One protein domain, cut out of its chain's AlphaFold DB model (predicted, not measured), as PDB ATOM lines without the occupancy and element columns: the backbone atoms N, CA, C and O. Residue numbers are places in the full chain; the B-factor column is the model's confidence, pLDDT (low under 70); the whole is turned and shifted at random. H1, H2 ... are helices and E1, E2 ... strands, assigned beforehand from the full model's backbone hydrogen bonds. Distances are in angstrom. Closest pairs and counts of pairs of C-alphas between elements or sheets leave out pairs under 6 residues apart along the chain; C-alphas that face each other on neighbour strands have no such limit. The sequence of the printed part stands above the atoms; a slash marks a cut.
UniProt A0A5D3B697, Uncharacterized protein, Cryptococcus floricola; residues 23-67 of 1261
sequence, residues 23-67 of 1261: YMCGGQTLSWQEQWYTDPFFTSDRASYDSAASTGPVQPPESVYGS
ATOM      1  N   TYR A  23      81.351  88.564 127.211       86.50
ATOM      2  CA  TYR A  23      80.229  89.503 127.286       86.50
ATOM      3  C   TYR A  23      79.737  89.854 125.878       86.50
ATOM      4  O   TYR A  23      80.460  89.662 124.901       86.50
ATOM      5  N   MET A  24      78.504  90.354 125.756       81.88
ATOM      6  CA  MET A  24      77.975  90.823 124.471       81.88
ATOM      7  C   MET A  24      78.080  92.340 124.340       81.88
ATOM      8  O   MET A  24      77.664  93.070 125.242       81.88
ATOM      9  N   CYS A  25      78.570  92.795 123.186       80.38
ATOM     10  CA  CYS A  25      78.556  94.189 122.761       80.38
ATOM     11  C   CYS A  25      78.269  94.265 121.254       80.38
ATOM     12  O   CYS A  25      78.900  93.560 120.469       80.38
ATOM     13  N   GLY A  26      77.288  95.077 120.843       67.88
ATOM     14  CA  GLY A  26      76.942  95.246 119.423       67.88
ATOM     15  C   GLY A  26      76.564  93.946 118.691       67.88
ATOM     16  O   GLY A  26      76.869  93.792 117.515       67.88
ATOM     17  N   GLY A  27      75.978  92.968 119.388       71.12
ATOM     18  CA  GLY A  27      75.658  91.650 118.819       71.12
ATOM     19  C   GLY A  27      76.849  90.693 118.651       71.12
ATOM     20  O   GLY A  27      76.641  89.547 118.260       71.12
ATOM     21  N   GLN A  28      78.077  91.108 118.984       72.56
ATOM     22  CA  GLN A  28      79.256  90.238 119.020       72.56
ATOM     23  C   GLN A  28      79.587  89.801 120.452       72.56
ATOM     24  O   GLN A  28      79.316  90.516 121.419       72.56
ATOM     25  N   THR A  29      80.188  88.615 120.587       79.88
ATOM     26  CA  THR A  29      80.695  88.086 121.861       79.88
ATOM     27  C   THR A  29      82.191  88.369 121.990       79.88
ATOM     28  O   THR A  29      82.986  87.966 121.144       79.88
ATOM     29  N   LEU A  30      82.582  89.068 123.056       77.00
ATOM     30  CA  LEU A  30      83.965  89.446 123.357       77.00
ATOM     31  C   LEU A  30      84.413  88.790 124.664       77.00
ATOM     32  O   LEU A  30      83.638  88.715 125.614       77.00
ATOM     33  N   SER A  31      85.662  88.330 124.753       83.75
ATOM     34  CA  SER A  31      86.213  87.828 126.020       83.75
ATOM     35  C   SER A  31      86.469  88.967 127.008       83.75
ATOM     36  O   SER A  31      86.881  90.054 126.608       83.75
ATOM     37  N   TRP A  32      86.296  88.704 128.303       84.56
ATOM     38  CA  TRP A  32      86.657  89.645 129.366       84.56
ATOM     39  C   TRP A  32      88.153  89.992 129.345       84.56
ATOM     40  O   TRP A  32      88.995  89.137 129.051       84.56
ATOM     41  N   GLN A  33      88.482  91.234 129.709       79.44
ATOM     42  CA  GLN A  33      89.869  91.676 129.854       79.44
ATOM     43  C   GLN A  33      90.519  91.052 131.094       79.44
ATOM     44  O   GLN A  33      89.883  90.888 132.132       79.44
ATOM     45  N   GLU A  34      91.815  90.741 131.009       75.94
ATOM     46  CA  GLU A  34      92.551  90.054 132.084       75.94
ATOM     47  C   GLU A  34      92.604  90.872 133.393       75.94
ATOM     48  O   GLU A  34      92.658  90.298 134.477       75.94
ATOM     49  N   GLN A  35      92.494  92.201 133.288       75.12
ATOM     50  CA  GLN A  35      92.487  93.159 134.402       75.12
ATOM     51  C   GLN A  35      91.224  93.033 135.280       75.12
ATOM     52  O   GLN A  35      91.298  93.151 136.504       75.12
ATOM     53  N   TRP A  36      90.080  92.688 134.679       82.31
ATOM     54  CA  TRP A  36      88.793  92.589 135.378       82.31
ATOM     55  C   TRP A  36      88.743  91.448 136.392       82.31
ATOM     56  O   TRP A  36      88.014  91.530 137.374       82.31
ATOM     57  N   TYR A  37      89.559  90.404 136.215       79.06
ATOM     58  CA  TYR A  37      89.654  89.307 137.182       79.06
ATOM     59  C   TYR A  37      90.322  89.710 138.506       79.06
ATOM     60  O   TYR A  37      90.259  88.951 139.475       79.06
ATOM     61  N   THR A  38      90.950  90.889 138.555       79.06
ATOM     62  CA  THR A  38      91.544  91.476 139.766       79.06
ATOM     63  C   THR A  38      90.761  92.662 140.330       79.06
ATOM     64  O   THR A  38      91.102  93.142 141.409       79.06
ATOM     65  N   ASP A  39      89.706  93.119 139.649       79.19
ATOM     66  CA  ASP A  39      88.931  94.285 140.074       79.19
ATOM     67  C   ASP A  39      87.981  93.977 141.253       79.19
ATOM     68  O   ASP A  39      87.502  92.843 141.407       79.19
ATOM     69  N   PRO A  40      87.652  94.983 142.091       76.75
ATOM     70  CA  PRO A  40      86.798  94.797 143.264       76.75
ATOM     71  C   PRO A  40      85.399  94.271 142.921       76.75
ATOM     72  O   PRO A  40      84.875  93.460 143.673       76.75
ATOM     73  N   PHE A  41      84.820  94.664 141.776       82.88
ATOM     74  CA  PHE A  41      83.478  94.215 141.375       82.88
ATOM     75  C   PHE A  41      83.422  92.718 141.034       82.88
ATOM     76  O   PHE A  41      82.399  92.082 141.251       82.88
ATOM     77  N   PHE A  42      84.501  92.142 140.494       82.56
ATOM     78  CA  PHE A  42      84.560  90.706 140.218       82.56
ATOM     79  C   PHE A  42      84.973  89.924 141.463       82.56
ATOM     80  O   PHE A  42      84.468  88.832 141.701       82.56
ATOM     81  N   THR A  43      85.891  90.464 142.266       79.88
ATOM     82  CA  THR A  43      86.396  89.769 143.457       79.88
ATOM     83  C   THR A  43      85.394  89.732 144.615       79.88
ATOM     84  O   THR A  43      85.455  88.781 145.392       79.88
ATOM     85  N   SER A  44      84.441  90.672 144.702       80.00
ATOM     86  CA  SER A  44      83.319  90.609 145.654       80.00
ATOM     87  C   SER A  44      82.345  89.470 145.346       80.00
ATOM     88  O   SER A  44      81.973  88.714 146.240       80.00
ATOM     89  N   ASP A  45      81.977  89.309 144.072       75.81
ATOM     90  CA  ASP A  45      80.872  88.447 143.627       75.81
ATOM     91  C   ASP A  45      81.339  87.313 142.702       75.81
ATOM     92  O   ASP A  45      80.590  86.794 141.869       75.81
ATOM     93  N   ARG A  46      82.598  86.896 142.863       79.25
ATOM     94  CA  ARG A  46      83.290  85.954 141.974       79.25
ATOM     95  C   ARG A  46      82.496  84.682 141.690       79.25
ATOM     96  O   ARG A  46      82.381  84.286 140.537       79.25
ATOM     97  N   ALA A  47      81.932  84.057 142.723       70.75
ATOM     98  CA  ALA A  47      81.157  82.825 142.577       70.75
ATOM     99  C   ALA A  47      79.882  83.025 141.734       70.75
ATOM    100  O   ALA A  47      79.484  82.120 141.003       70.75
ATOM    101  N   SER A  48      79.274  84.216 141.788       77.38
ATOM    102  CA  SER A  48      78.127  84.578 140.950       77.38
ATOM    103  C   SER A  48      78.542  84.639 139.479       77.38
ATOM    104  O   SER A  48      77.968  83.932 138.648       77.38
ATOM    105  N   TYR A  49      79.610  85.381 139.166       80.00
ATOM    106  CA  TYR A  49      80.129  85.525 137.803       80.00
ATOM    107  C   TYR A  49      80.688  84.214 137.216       80.00
ATOM    108  O   TYR A  49      80.314  83.855 136.097       80.00
ATOM    109  N   ASP A  50      81.481  83.455 137.988       79.19
ATOM    110  CA  ASP A  50      81.992  82.128 137.603       79.19
ATOM    111  C   ASP A  50      80.823  81.143 137.330       79.19
ATOM    112  O   ASP A  50      80.915  80.310 136.426       79.19
ATOM    113  N   SER A  51      79.697  81.249 138.061       75.81
ATOM    114  CA  SER A  51      78.497  80.431 137.805       75.81
ATOM    115  C   SER A  51      77.732  80.875 136.553       75.81
ATOM    116  O   SER A  51      77.382  80.035 135.719       75.81
ATOM    117  N   ALA A  52      77.539  82.183 136.356       74.25
ATOM    118  CA  ALA A  52      76.852  82.740 135.193       74.25
ATOM    119  C   ALA A  52      77.576  82.377 133.884       74.25
ATOM    120  O   ALA A  52      76.925  82.008 132.903       74.25
ATOM    121  N   ALA A  53      78.915  82.357 133.902       76.75
ATOM    122  CA  ALA A  53      79.758  81.981 132.765       76.75
ATOM    123  C   ALA A  53      79.567  80.528 132.299       76.75
ATOM    124  O   ALA A  53      79.909  80.197 131.166       76.75
ATOM    125  N   SER A  54      78.986  79.656 133.134       71.50
ATOM    126  CA  SER A  54      78.605  78.297 132.725       71.50
ATOM    127  C   SER A  54      77.289  78.231 131.933       71.50
ATOM    128  O   SER A  54      76.990  77.199 131.335       71.50
ATOM    129  N   THR A  55      76.509  79.320 131.910       67.81
ATOM    130  CA  THR A  55      75.155  79.369 131.324       67.81
ATOM    131  C   THR A  55      75.018  80.303 130.119       67.81
ATOM    132  O   THR A  55      74.073  80.152 129.346       67.81
ATOM    133  N   GLY A  56      75.945  81.243 129.915       72.88
ATOM    134  CA  GLY A  56      75.895  82.181 128.797       72.88
ATOM    135  C   GLY A  56      76.890  83.341 128.920       72.88
ATOM    136  O   GLY A  56      77.747  83.327 129.805       72.88
ATOM    137  N   PRO A  57      76.793  84.352 128.034       78.38
ATOM    138  CA  PRO A  57      77.605  85.559 128.135       78.38
ATOM    139  C   PRO A  57      77.265  86.342 129.408       78.38
ATOM    140  O   PRO A  57      76.104  86.627 129.697       78.38
ATOM    141  N   VAL A  58      78.302  86.736 130.138       83.62
ATOM    142  CA  VAL A  58      78.235  87.456 131.408       83.62
ATOM    143  C   VAL A  58      78.620  88.907 131.158       83.62
ATOM    144  O   VAL A  58      79.765  89.194 130.807       83.62
ATOM    145  N   GLN A  59      77.681  89.835 131.323       81.88
ATOM    146  CA  GLN A  59      77.977  91.264 131.222       81.88
ATOM    147  C   GLN A  59      78.552  91.788 132.552       81.88
ATOM    148  O   GLN A  59      77.937  91.577 133.600       81.88
ATOM    149  N   PRO A  60      79.722  92.454 132.540       81.19
ATOM    150  CA  PRO A  60      80.203  93.212 133.693       81.19
ATOM    151  C   PRO A  60      79.370  94.506 133.847       81.19
ATOM    152  O   PRO A  60      78.557  94.817 132.971       81.19
ATOM    153  N   PRO A  61      79.556  95.287 134.927       81.56
ATOM    154  CA  PRO A  61      78.853  96.557 135.106       81.56
ATOM    155  C   PRO A  61      79.056  97.526 133.928       81.56
ATOM    156  O   PRO A  61      80.121  97.566 133.311       81.56
ATOM    157  N   GLU A  62      78.040  98.337 133.630       70.88
ATOM    158  CA  GLU A  62      78.016  99.233 132.458       70.88
ATOM    159  C   GLU A  62      79.129 100.292 132.470       70.88
ATOM    160  O   GLU A  62      79.736 100.578 131.437       70.88
ATOM    161  N   SER A  63      79.502 100.767 133.662       72.81
ATOM    162  CA  SER A  63      80.667 101.633 133.883       72.81
ATOM    163  C   SER A  63      82.003 100.999 133.474       72.81
ATOM    164  O   SER A  63      82.963 101.723 133.212       72.81
ATOM    165  N   VAL A  64      82.079  99.666 133.408       74.50
ATOM    166  CA  VAL A  64      83.301  98.914 133.102       74.50
ATOM    167  C   VAL A  64      83.399  98.644 131.600       74.50
ATOM    168  O   VAL A  64      84.369  99.074 130.974       74.50
ATOM    169  N   TYR A  65      82.397  98.011 130.971       70.75
ATOM    170  CA  TYR A  65      82.483  97.709 129.531       70.75
ATOM    171  C   TYR A  65      82.307  98.940 128.628       70.75
ATOM    172  O   TYR A  65      82.861  98.952 127.528       70.75
ATOM    173  N   GLY A  66      81.616  99.994 129.086       61.97
ATOM    174  CA  GLY A  66      81.502 101.261 128.354       61.97
ATOM    175  C   GLY A  66      82.846 101.974 128.144       61.97
ATOM    176  O   GLY A  66      82.998 102.739 127.194       61.97
ATOM    177  N   SER A  67      83.851 101.674 128.977       64.06
ATOM    178  CA  SER A  67      85.222 102.195 128.845       64.06
ATOM    179  C   SER A  67      86.091 101.431 127.829       64.06
ATOM    180  O   SER A  67      87.191 101.874 127.487       64.06
TER     181      SER A  67
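Overview. This is residues 23 to 67 of the 1261 residues of an uncharacterized protein of Cryptococcus floricola (UniProt A0A5D3B697). A small two-stranded hairpin, E1 and E2, makes one end of the shape, and from it the chain goes round an open arc of three short helices, H1, H2 and H3. Residues 53 to 61 then fold back from H3 toward the hairpin's start and on to the short helix H4, which is apart from the other helices and both strands. The printed part has 45 residues, with two named strands and then four named helices in the order E1 E2 H1 H2 H3 H4; the sheet E1 - E2 is antiparallel and the class is mixed, helices and strands. The whole is compact, with a radius of gyration of the C-alphas of 10.3 A and spans of 28 by 25 by 16 A.

Along the chain. Find C-alpha 23 at (80.229, 89.503, 127.286), where E1 begins, residues 23 to 25. E2, residues 28 to 31, runs 10.2 A. H1 takes residues 34 to 38 and H2 residues 40 to 44. H3, residues 46 to 52, starts at C-alpha 46 at (83.290, 85.954, 141.974) and runs 9.9 A. H4, residues 62 to 65, ends at C-alpha 65 at (82.483, 97.709, 129.531).

Arrangement. Look first at the hairpin E1 and E2, whose directions stand at 139 degrees; N 23 and O 30 are 2.8 A apart and N 30 and O 23 are 2.9 A apart, both within hydrogen-bond range. H1 and H2 are close but not clearly touching, and their closest C-alphas, Trp 36 and Phe 42, are 6.7 A apart. H2 and H3 are also close but not clearly touching, the closest C-alphas being those of Phe 42 and Tyr 49, 7.2 A apart. H3 and H4 are apart. Every O i to N i+4 pair is within hydrogen-bond range in H2 and H3; H1 has 0 of 1, with 1 of 2 O i to N i+3 pairs within range, and H4 is too short for an O i to N i+4 pair.

Size, cuts and confidence. The two C-alphas farthest apart, those of Gly 27 and Ser 44, are 27.9 A apart. The printed part has no cut and no long link; H3 to H4, with 9 residues between them, is a short link, and the other links are tight. Mean pLDDT of the printed part is 76.9, and residues 26, 55 and 66 to 67 are under 70.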